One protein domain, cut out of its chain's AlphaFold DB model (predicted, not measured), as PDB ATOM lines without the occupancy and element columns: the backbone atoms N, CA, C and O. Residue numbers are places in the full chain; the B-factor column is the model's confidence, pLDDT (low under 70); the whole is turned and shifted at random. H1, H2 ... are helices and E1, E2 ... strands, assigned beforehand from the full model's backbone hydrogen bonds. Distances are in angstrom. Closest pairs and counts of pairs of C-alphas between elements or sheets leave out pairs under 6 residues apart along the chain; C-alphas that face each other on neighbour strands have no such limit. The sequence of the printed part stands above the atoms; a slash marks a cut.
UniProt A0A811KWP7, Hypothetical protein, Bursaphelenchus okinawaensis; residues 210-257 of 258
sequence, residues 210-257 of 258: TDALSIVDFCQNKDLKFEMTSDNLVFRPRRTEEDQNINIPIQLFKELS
ATOM      1  N   THR A 210      15.390   4.315 -16.167       76.69
ATOM      2  CA  THR A 210      16.322   3.444 -16.897       76.69
ATOM      3  C   THR A 210      17.578   4.194 -17.342       76.69
ATOM      4  O   THR A 210      18.682   3.661 -17.232       76.69
ATOM      5  N   ASP A 211      17.424   5.437 -17.801       75.62
ATOM      6  CA  ASP A 211      18.540   6.283 -18.234       75.62
ATOM      7  C   ASP A 211      19.403   6.672 -17.022       75.62
ATOM      8  O   ASP A 211      20.627   6.571 -17.064       75.62
ATOM      9  N   ALA A 212      18.760   6.999 -15.897       77.81
ATOM     10  CA  ALA A 212      19.416   7.316 -14.631       77.81
ATOM     11  C   ALA A 212      20.247   6.138 -14.084       77.81
ATOM     12  O   ALA A 212      21.391   6.320 -13.669       77.81
ATOM     13  N   LEU A 213      19.702   4.917 -14.131       78.56
ATOM     14  CA  LEU A 213      20.432   3.708 -13.734       78.56
ATOM     15  C   LEU A 213      21.617   3.431 -14.665       78.56
ATOM     16  O   LEU A 213      22.703   3.103 -14.195       78.56
ATOM     17  N   SER A 214      21.437   3.640 -15.971       82.12
ATOM     18  CA  SER A 214      22.502   3.455 -16.964       82.12
ATOM     19  C   SER A 214      23.656   4.449 -16.768       82.12
ATOM     20  O   SER A 214      24.817   4.085 -16.937       82.12
ATOM     21  N   ILE A 215      23.353   5.691 -16.371       81.25
ATOM     22  CA  ILE A 215      24.353   6.709 -16.016       81.25
ATOM     23  C   ILE A 215      25.158   6.279 -14.785       81.25
ATOM     24  O   ILE A 215      26.384   6.375 -14.796       81.25
ATOM     25  N   VAL A 216      24.494   5.781 -13.739       81.62
ATOM     26  CA  VAL A 216      25.179   5.310 -12.524       81.62
ATOM     27  C   VAL A 216      26.108   4.147 -12.841       81.62
ATOM     28  O   VAL A 216      27.278   4.194 -12.463       81.62
ATOM     29  N   ASP A 217      25.622   3.151 -13.582       81.25
ATOM     30  CA  ASP A 217      26.430   2.001 -13.987       81.25
ATOM     31  C   ASP A 217      27.639   2.437 -14.833       81.25
ATOM     32  O   ASP A 217      28.759   1.967 -14.623       81.25
ATOM     33  N   PHE A 218      27.449   3.375 -15.767       82.94
ATOM     34  CA  PHE A 218      28.536   3.919 -16.583       82.94
ATOM     35  C   PHE A 218      29.600   4.623 -15.729       82.94
ATOM     36  O   PHE A 218      30.794   4.361 -15.883       82.94
ATOM     37  N   CYS A 219      29.175   5.471 -14.794       82.94
ATOM     38  CA  CYS A 219      30.077   6.210 -13.922       82.94
ATOM     39  C   CYS A 219      30.831   5.313 -12.930       82.94
ATOM     40  O   CYS A 219      32.019   5.533 -12.709       82.94
ATOM     41  N   GLN A 220      30.191   4.273 -12.384       82.25
ATOM     42  CA  GLN A 220      30.863   3.296 -11.517       82.25
ATOM     43  C   GLN A 220      31.940   2.510 -12.271       82.25
ATOM     44  O   GLN A 220      33.034   2.313 -11.753       82.25
ATOM     45  N   ASN A 221      31.658   2.101 -13.510       83.94
ATOM     46  CA  ASN A 221      32.585   1.289 -14.302       83.94
ATOM     47  C   ASN A 221      33.793   2.070 -14.840       83.94
ATOM     48  O   ASN A 221      34.805   1.466 -15.190       83.94
ATOM     49  N   LYS A 222      33.677   3.396 -14.970       82.06
ATOM     50  CA  LYS A 222      34.713   4.264 -15.553       82.06
ATOM     51  C   LYS A 222      35.396   5.183 -14.539       82.06
ATOM     52  O   LYS A 222      36.189   6.023 -14.948       82.06
ATOM     53  N   ASP A 223      35.079   5.029 -13.254       82.44
ATOM     54  CA  ASP A 223      35.472   5.939 -12.169       82.44
ATOM     55  C   ASP A 223      35.227   7.424 -12.500       82.44
ATOM     56  O   ASP A 223      36.051   8.321 -12.303       82.44
ATOM     57  N   LEU A 224      34.046   7.673 -13.062       84.31
ATOM     58  CA  LEU A 224      33.580   9.007 -13.400       84.31
ATOM     59  C   LEU A 224      32.562   9.475 -12.363       84.31
ATOM     60  O   LEU A 224      31.862   8.688 -11.722       84.31
ATOM     61  N   LYS A 225      32.444  10.789 -12.249       84.56
ATOM     62  CA  LYS A 225      31.352  11.490 -11.589       84.56
ATOM     63  C   LYS A 225      30.623  12.311 -12.646       84.56
ATOM     64  O   LYS A 225      31.253  12.827 -13.568       84.56
ATOM     65  N   PHE A 226      29.307  12.412 -12.535       83.62
ATOM     66  CA  PHE A 226      28.530  13.305 -13.385       83.62
ATOM     67  C   PHE A 226      28.066  14.516 -12.575       83.62
ATOM     68  O   PHE A 226      27.780  14.407 -11.381       83.62
ATOM     69  N   GLU A 227      28.009  15.669 -13.225       78.00
ATOM     70  CA  GLU A 227      27.550  16.938 -12.671       78.00
ATOM     71  C   GLU A 227      26.590  17.592 -13.661       78.00
ATOM     72  O   GLU A 227      26.716  17.411 -14.870       78.00
ATOM     73  N   MET A 228      25.609  18.331 -13.147       70.31
ATOM     74  CA  MET A 228      24.754  19.172 -13.980       70.31
ATOM     75  C   MET A 228      25.324  20.581 -14.004       70.31
ATOM     76  O   MET A 228      25.457  21.212 -12.955       70.31
ATOM     77  N   THR A 229      25.628  21.075 -15.198       68.88
ATOM     78  CA  THR A 229      26.086  22.446 -15.415       68.88
ATOM     79  C   THR A 229      25.047  23.168 -16.257       68.88
ATOM     80  O   THR A 229      24.938  22.896 -17.451       68.88
ATOM     81  N   SER A 230      24.298  24.078 -15.629       66.31
ATOM     82  CA  SER A 230      23.173  24.834 -16.206       66.31
ATOM     83  C   SER A 230      22.105  23.937 -16.847       66.31
ATOM     84  O   SER A 230      21.126  23.628 -16.185       66.31
ATOM     85  N   ASP A 231      22.336  23.444 -18.066       66.62
ATOM     86  CA  ASP A 231      21.402  22.604 -18.830       66.62
ATOM     87  C   ASP A 231      22.037  21.293 -19.337       66.62
ATOM     88  O   ASP A 231      21.390  20.504 -20.023       66.62
ATOM     89  N   ASN A 232      23.308  21.033 -19.011       67.19
ATOM     90  CA  ASN A 232      24.063  19.906 -19.555       67.19
ATOM     91  C   ASN A 232      24.539  18.944 -18.468       67.19
ATOM     92  O   ASN A 232      25.064  19.356 -17.433       67.19
ATOM     93  N   LEU A 233      24.433  17.649 -18.764       72.81
ATOM     94  CA  LEU A 233      25.043  16.585 -17.976       72.81
ATOM     95  C   LEU A 233      26.512  16.430 -18.392       72.81
ATOM     96  O   LEU A 233      26.810  15.992 -19.504       72.81
ATOM     97  N   VAL A 234      27.434  16.783 -17.502       80.06
ATOM     98  CA  VAL A 234      28.880  16.718 -17.734       80.06
ATOM     99  C   VAL A 234      29.474  15.558 -16.949       80.06
ATOM    100  O   VAL A 234      29.253  15.429 -15.748       80.06
ATOM    101  N   PHE A 235      30.266  14.724 -17.619       84.25
ATOM    102  CA  PHE A 235      31.010  13.631 -16.995       84.25
ATOM    103  C   PHE A 235      32.459  14.057 -16.780       84.25
ATOM    104  O   PHE A 235      33.121  14.505 -17.716       84.25
ATOM    105  N   ARG A 236      32.969  13.886 -15.562       85.88
ATOM    106  CA  ARG A 236      34.361  14.178 -15.212       85.88
ATOM    107  C   ARG A 236      34.985  13.049 -14.390       85.88
ATOM    108  O   ARG A 236      34.253  12.304 -13.741       85.88
ATOM    109  N   PRO A 237      36.320  12.928 -14.361       86.62
ATOM    110  CA  PRO A 237      36.996  12.019 -13.441       86.62
ATOM    111  C   PRO A 237      36.636  12.311 -11.978       86.62
ATOM    112  O   PRO A 237      36.427  13.473 -11.591       86.62
ATOM    113  N   ARG A 238      36.555  11.253 -11.166       82.00
ATOM    114  CA  ARG A 238      36.361  11.370  -9.718       82.00
ATOM    115  C   ARG A 238      37.628  11.922  -9.062       82.00
ATOM    116  O   ARG A 238      38.741  11.569  -9.445       82.00
ATOM    117  N   ARG A 239      37.471  12.815  -8.081       84.56
ATOM    118  CA  ARG A 239      38.597  13.292  -7.262       84.56
ATOM    119  C   ARG A 239      38.806  12.350  -6.078       84.56
ATOM    120  O   ARG A 239      37.853  11.772  -5.571       84.56
ATOM    121  N   THR A 240      40.041  12.248  -5.599       78.88
ATOM    122  CA  THR A 240      40.447  11.355  -4.496       78.88
ATOM    123  C   THR A 240      39.725  11.604  -3.171       78.88
ATOM    124  O   THR A 240      39.672  10.715  -2.332       78.88
ATOM    125  N   GLU A 241      39.166  12.797  -2.980       81.62
ATOM    126  CA  GLU A 241      38.460  13.209  -1.760       81.62
ATOM    127  C   GLU A 241      36.941  12.963  -1.827       81.62
ATOM    128  O   GLU A 241      36.220  13.221  -0.866       81.62
ATOM    129  N   GLU A 242      36.425  12.502  -2.971       79.00
ATOM    130  CA  GLU A 242      34.991  12.327  -3.187       79.00
ATOM    131  C   GLU A 242      34.526  10.920  -2.797       79.00
ATOM    132  O   GLU A 242      35.145   9.921  -3.166       79.00
ATOM    133  N   ASP A 243      33.391  10.843  -2.094       72.31
ATOM    134  CA  ASP A 243      32.747   9.578  -1.724       72.31
ATOM    135  C   ASP A 243      32.490   8.705  -2.968       72.31
ATOM    136  O   ASP A 243      32.201   9.212  -4.056       72.31
ATOM    137  N   GLN A 244      32.582   7.382  -2.813       70.19
ATOM    138  CA  GLN A 244      32.333   6.405  -3.878       70.19
ATOM    139  C   GLN A 244      30.857   6.376  -4.303       70.19
ATOM    140  O   GLN A 244      30.537   6.017  -5.441       70.19
ATOM    141  N   ASN A 245      29.956   6.829  -3.432       73.69
ATOM    142  CA  ASN A 245      28.527   6.878  -3.707       73.69
ATOM    143  C   ASN A 245      28.182   7.876  -4.826       73.69
ATOM    144  O   ASN A 245      28.544   9.051  -4.785       73.69
ATOM    145  N   ILE A 246      27.440   7.401  -5.830       70.25
ATOM    146  CA  ILE A 246      26.910   8.234  -6.913       70.25
ATOM    147  C   ILE A 246      25.464   8.584  -6.581       70.25
ATOM    148  O   ILE A 246      24.568   7.753  -6.713       70.25
ATOM    149  N   ASN A 247      25.243   9.821  -6.148       69.44
ATOM    150  CA  ASN A 247      23.910  10.328  -5.850       69.44
ATOM    151  C   ASN A 247      23.331  10.988  -7.101       69.44
ATOM    152  O   ASN A 247      23.960  11.875  -7.669       69.44
ATOM    153  N   ILE A 248      22.132  10.572  -7.512       68.56
ATOM    154  CA  ILE A 248      21.369  11.248  -8.566       68.56
ATOM    155  C   ILE A 248      20.428  12.254  -7.888       68.56
ATOM    156  O   ILE A 248      19.483  11.823  -7.220       68.56
ATOM    157  N   PRO A 249      20.651  13.576  -8.016       63.78
ATOM    158  CA  PRO A 249      19.707  14.573  -7.522       63.78
ATOM    159  C   PRO A 249      18.297  14.316  -8.057       63.78
ATOM    160  O   PRO A 249      18.092  14.236  -9.264       63.78
ATOM    161  N   ILE A 250      17.294  14.242  -7.179       59.88
ATOM    162  CA  ILE A 250      15.888  14.052  -7.584       59.88
ATOM    163  C   ILE A 250      15.408  15.192  -8.510       59.88
ATOM    164  O   ILE A 250      14.498  14.998  -9.315       59.88
ATOM    165  N   GLN A 251      16.047  16.367  -8.444       57.72
ATOM    166  CA  GLN A 251      15.791  17.506  -9.334       57.72
ATOM    167  C   GLN A 251      16.052  17.193 -10.821       57.72
ATOM    168  O   GLN A 251      15.346  17.743 -11.664       57.72
ATOM    169  N   LEU A 252      16.939  16.237 -11.150       60.22
ATOM    170  CA  LEU A 252      17.201  15.792 -12.533       60.22
ATOM    171  C   LEU A 252      15.944  15.284 -13.241       60.22
ATOM    172  O   LEU A 252      15.778  15.491 -14.440       60.22
ATOM    173  N   PHE A 253      15.037  14.651 -12.499       58.75
ATOM    174  CA  PHE A 253      13.786  14.147 -13.059       58.75
ATOM    175  C   PHE A 253      12.755  15.256 -13.318       58.75
ATOM    176  O   PHE A 253      11.780  14.997 -14.012       58.75
ATOM    177  N   LYS A 254      12.940  16.458 -12.748       55.75
ATOM    178  CA  LYS A 254      12.019  17.601 -12.887       55.75
ATOM    179  C   LYS A 254      12.478  18.625 -13.924       55.75
ATOM    180  O   LYS A 254      11.631  19.256 -14.553       55.75
ATOM    181  N   GLU A 255      13.785  18.826 -14.065       54.03
ATOM    182  CA  GLU A 255      14.350  19.844 -14.962       54.03
ATOM    183  C   GLU A 255      14.471  19.344 -16.404       54.03
ATOM    184  O   GLU A 255      14.136  20.085 -17.317       54.03
ATOM    185  N   LEU A 256      14.797  18.066 -16.622       50.16
ATOM    186  CA  LEU A 256      14.885  17.476 -17.970       50.16
ATOM    187  C   LEU A 256      13.520  17.118 -18.583       50.16
ATOM    188  O   LEU A 256      13.449  16.668 -19.723       50.16
ATOM    189  N   SER A 257      12.442  17.256 -17.808       46.38
ATOM    190  CA  SER A 257      11.055  17.031 -18.237       46.38
ATOM    191  C   SER A 257      10.318  18.297 -18.682       46.38
ATOM    192  O   SER A 257       9.136  18.204 -19.012       46.38
TER     193      SER A 257
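This is residues 210 to 257 of the 258 residues of the protein "Hypothetical protein" of Bursaphelenchus okinawaensis (UniProt A0A811KWP7). Look first for a two-stranded hairpin, E1 and E2, with the helix H1 making a V with it: E1 folds back from the end of H1, and the V is closed near residue 223. From the end of E2 a long stretch without named elements, residues 238 to 251, folds back past the hairpin to the short helix H2, which lies toward the open end of the V. The printed part has 48 residues with two named helices and two named strands, in the order H1, E1, E2, H2; the sheet has the order E1 - E2, antiparallel, and the class is mixed, helices and strands. The whole is compact, with a radius of gyration of the C-alphas of 10.8 A, and spans 32 by 22 by 14 A.

Find C-alpha 224 at (33.580, 9.007, -13.400); from there strand E1, residues 224 to 229, runs 15.5 A to C-alpha 229. Strand E2, residues 232 to 237, runs 16.3 A and ends at C-alpha 237, at (36.996, 12.019, -13.441). Go back to C-alpha 210 at (16.322, 3.444, -16.897), where helix H1, residues 210 to 222, begins; it is 18.5 A long. Helix H2, residues 252 to 255, is short.

Begin with the hairpin of E1 and E2, antiparallel neighbours with an angle of 148 degrees between their directions. The C-alphas of Phe 226 and Phe 235 face each other at 4.4 A. Look at N 225 and O 236, 2.8 A apart, and at N 229 and O 232, 2.9 A apart: both pairs are within hydrogen-bond range. H1 and E1 have 3 pairs of C-alphas within 8 A, and the closest C-alphas of the two are those of Cys 219 and Lys 225, 5.9 A apart. H1 and E2 are near each other, with 6 pairs of C-alphas within 10 A. H1 and H2 are apart. E1 and H2 are only just apart, with 8.4 A between their closest C-alphas. In H1 each O i to N i+4 pair is within hydrogen-bond range; H2 is too short for such a pair, and its one O i to N i+3 pair is not within range.

The two C-alphas farthest apart are those of Thr 240 and Ser 257, at 32.9 A. The printed part has no cut. The links from H1 to E1 and from E1 to E2 are tight, and that from E2 to H2, 14 residues, is long. Read the B-factor column for the model's confidence: the mean pLDDT of the printed part is 73.9, and residues 229 to 232 and 247 to 257 are under 70.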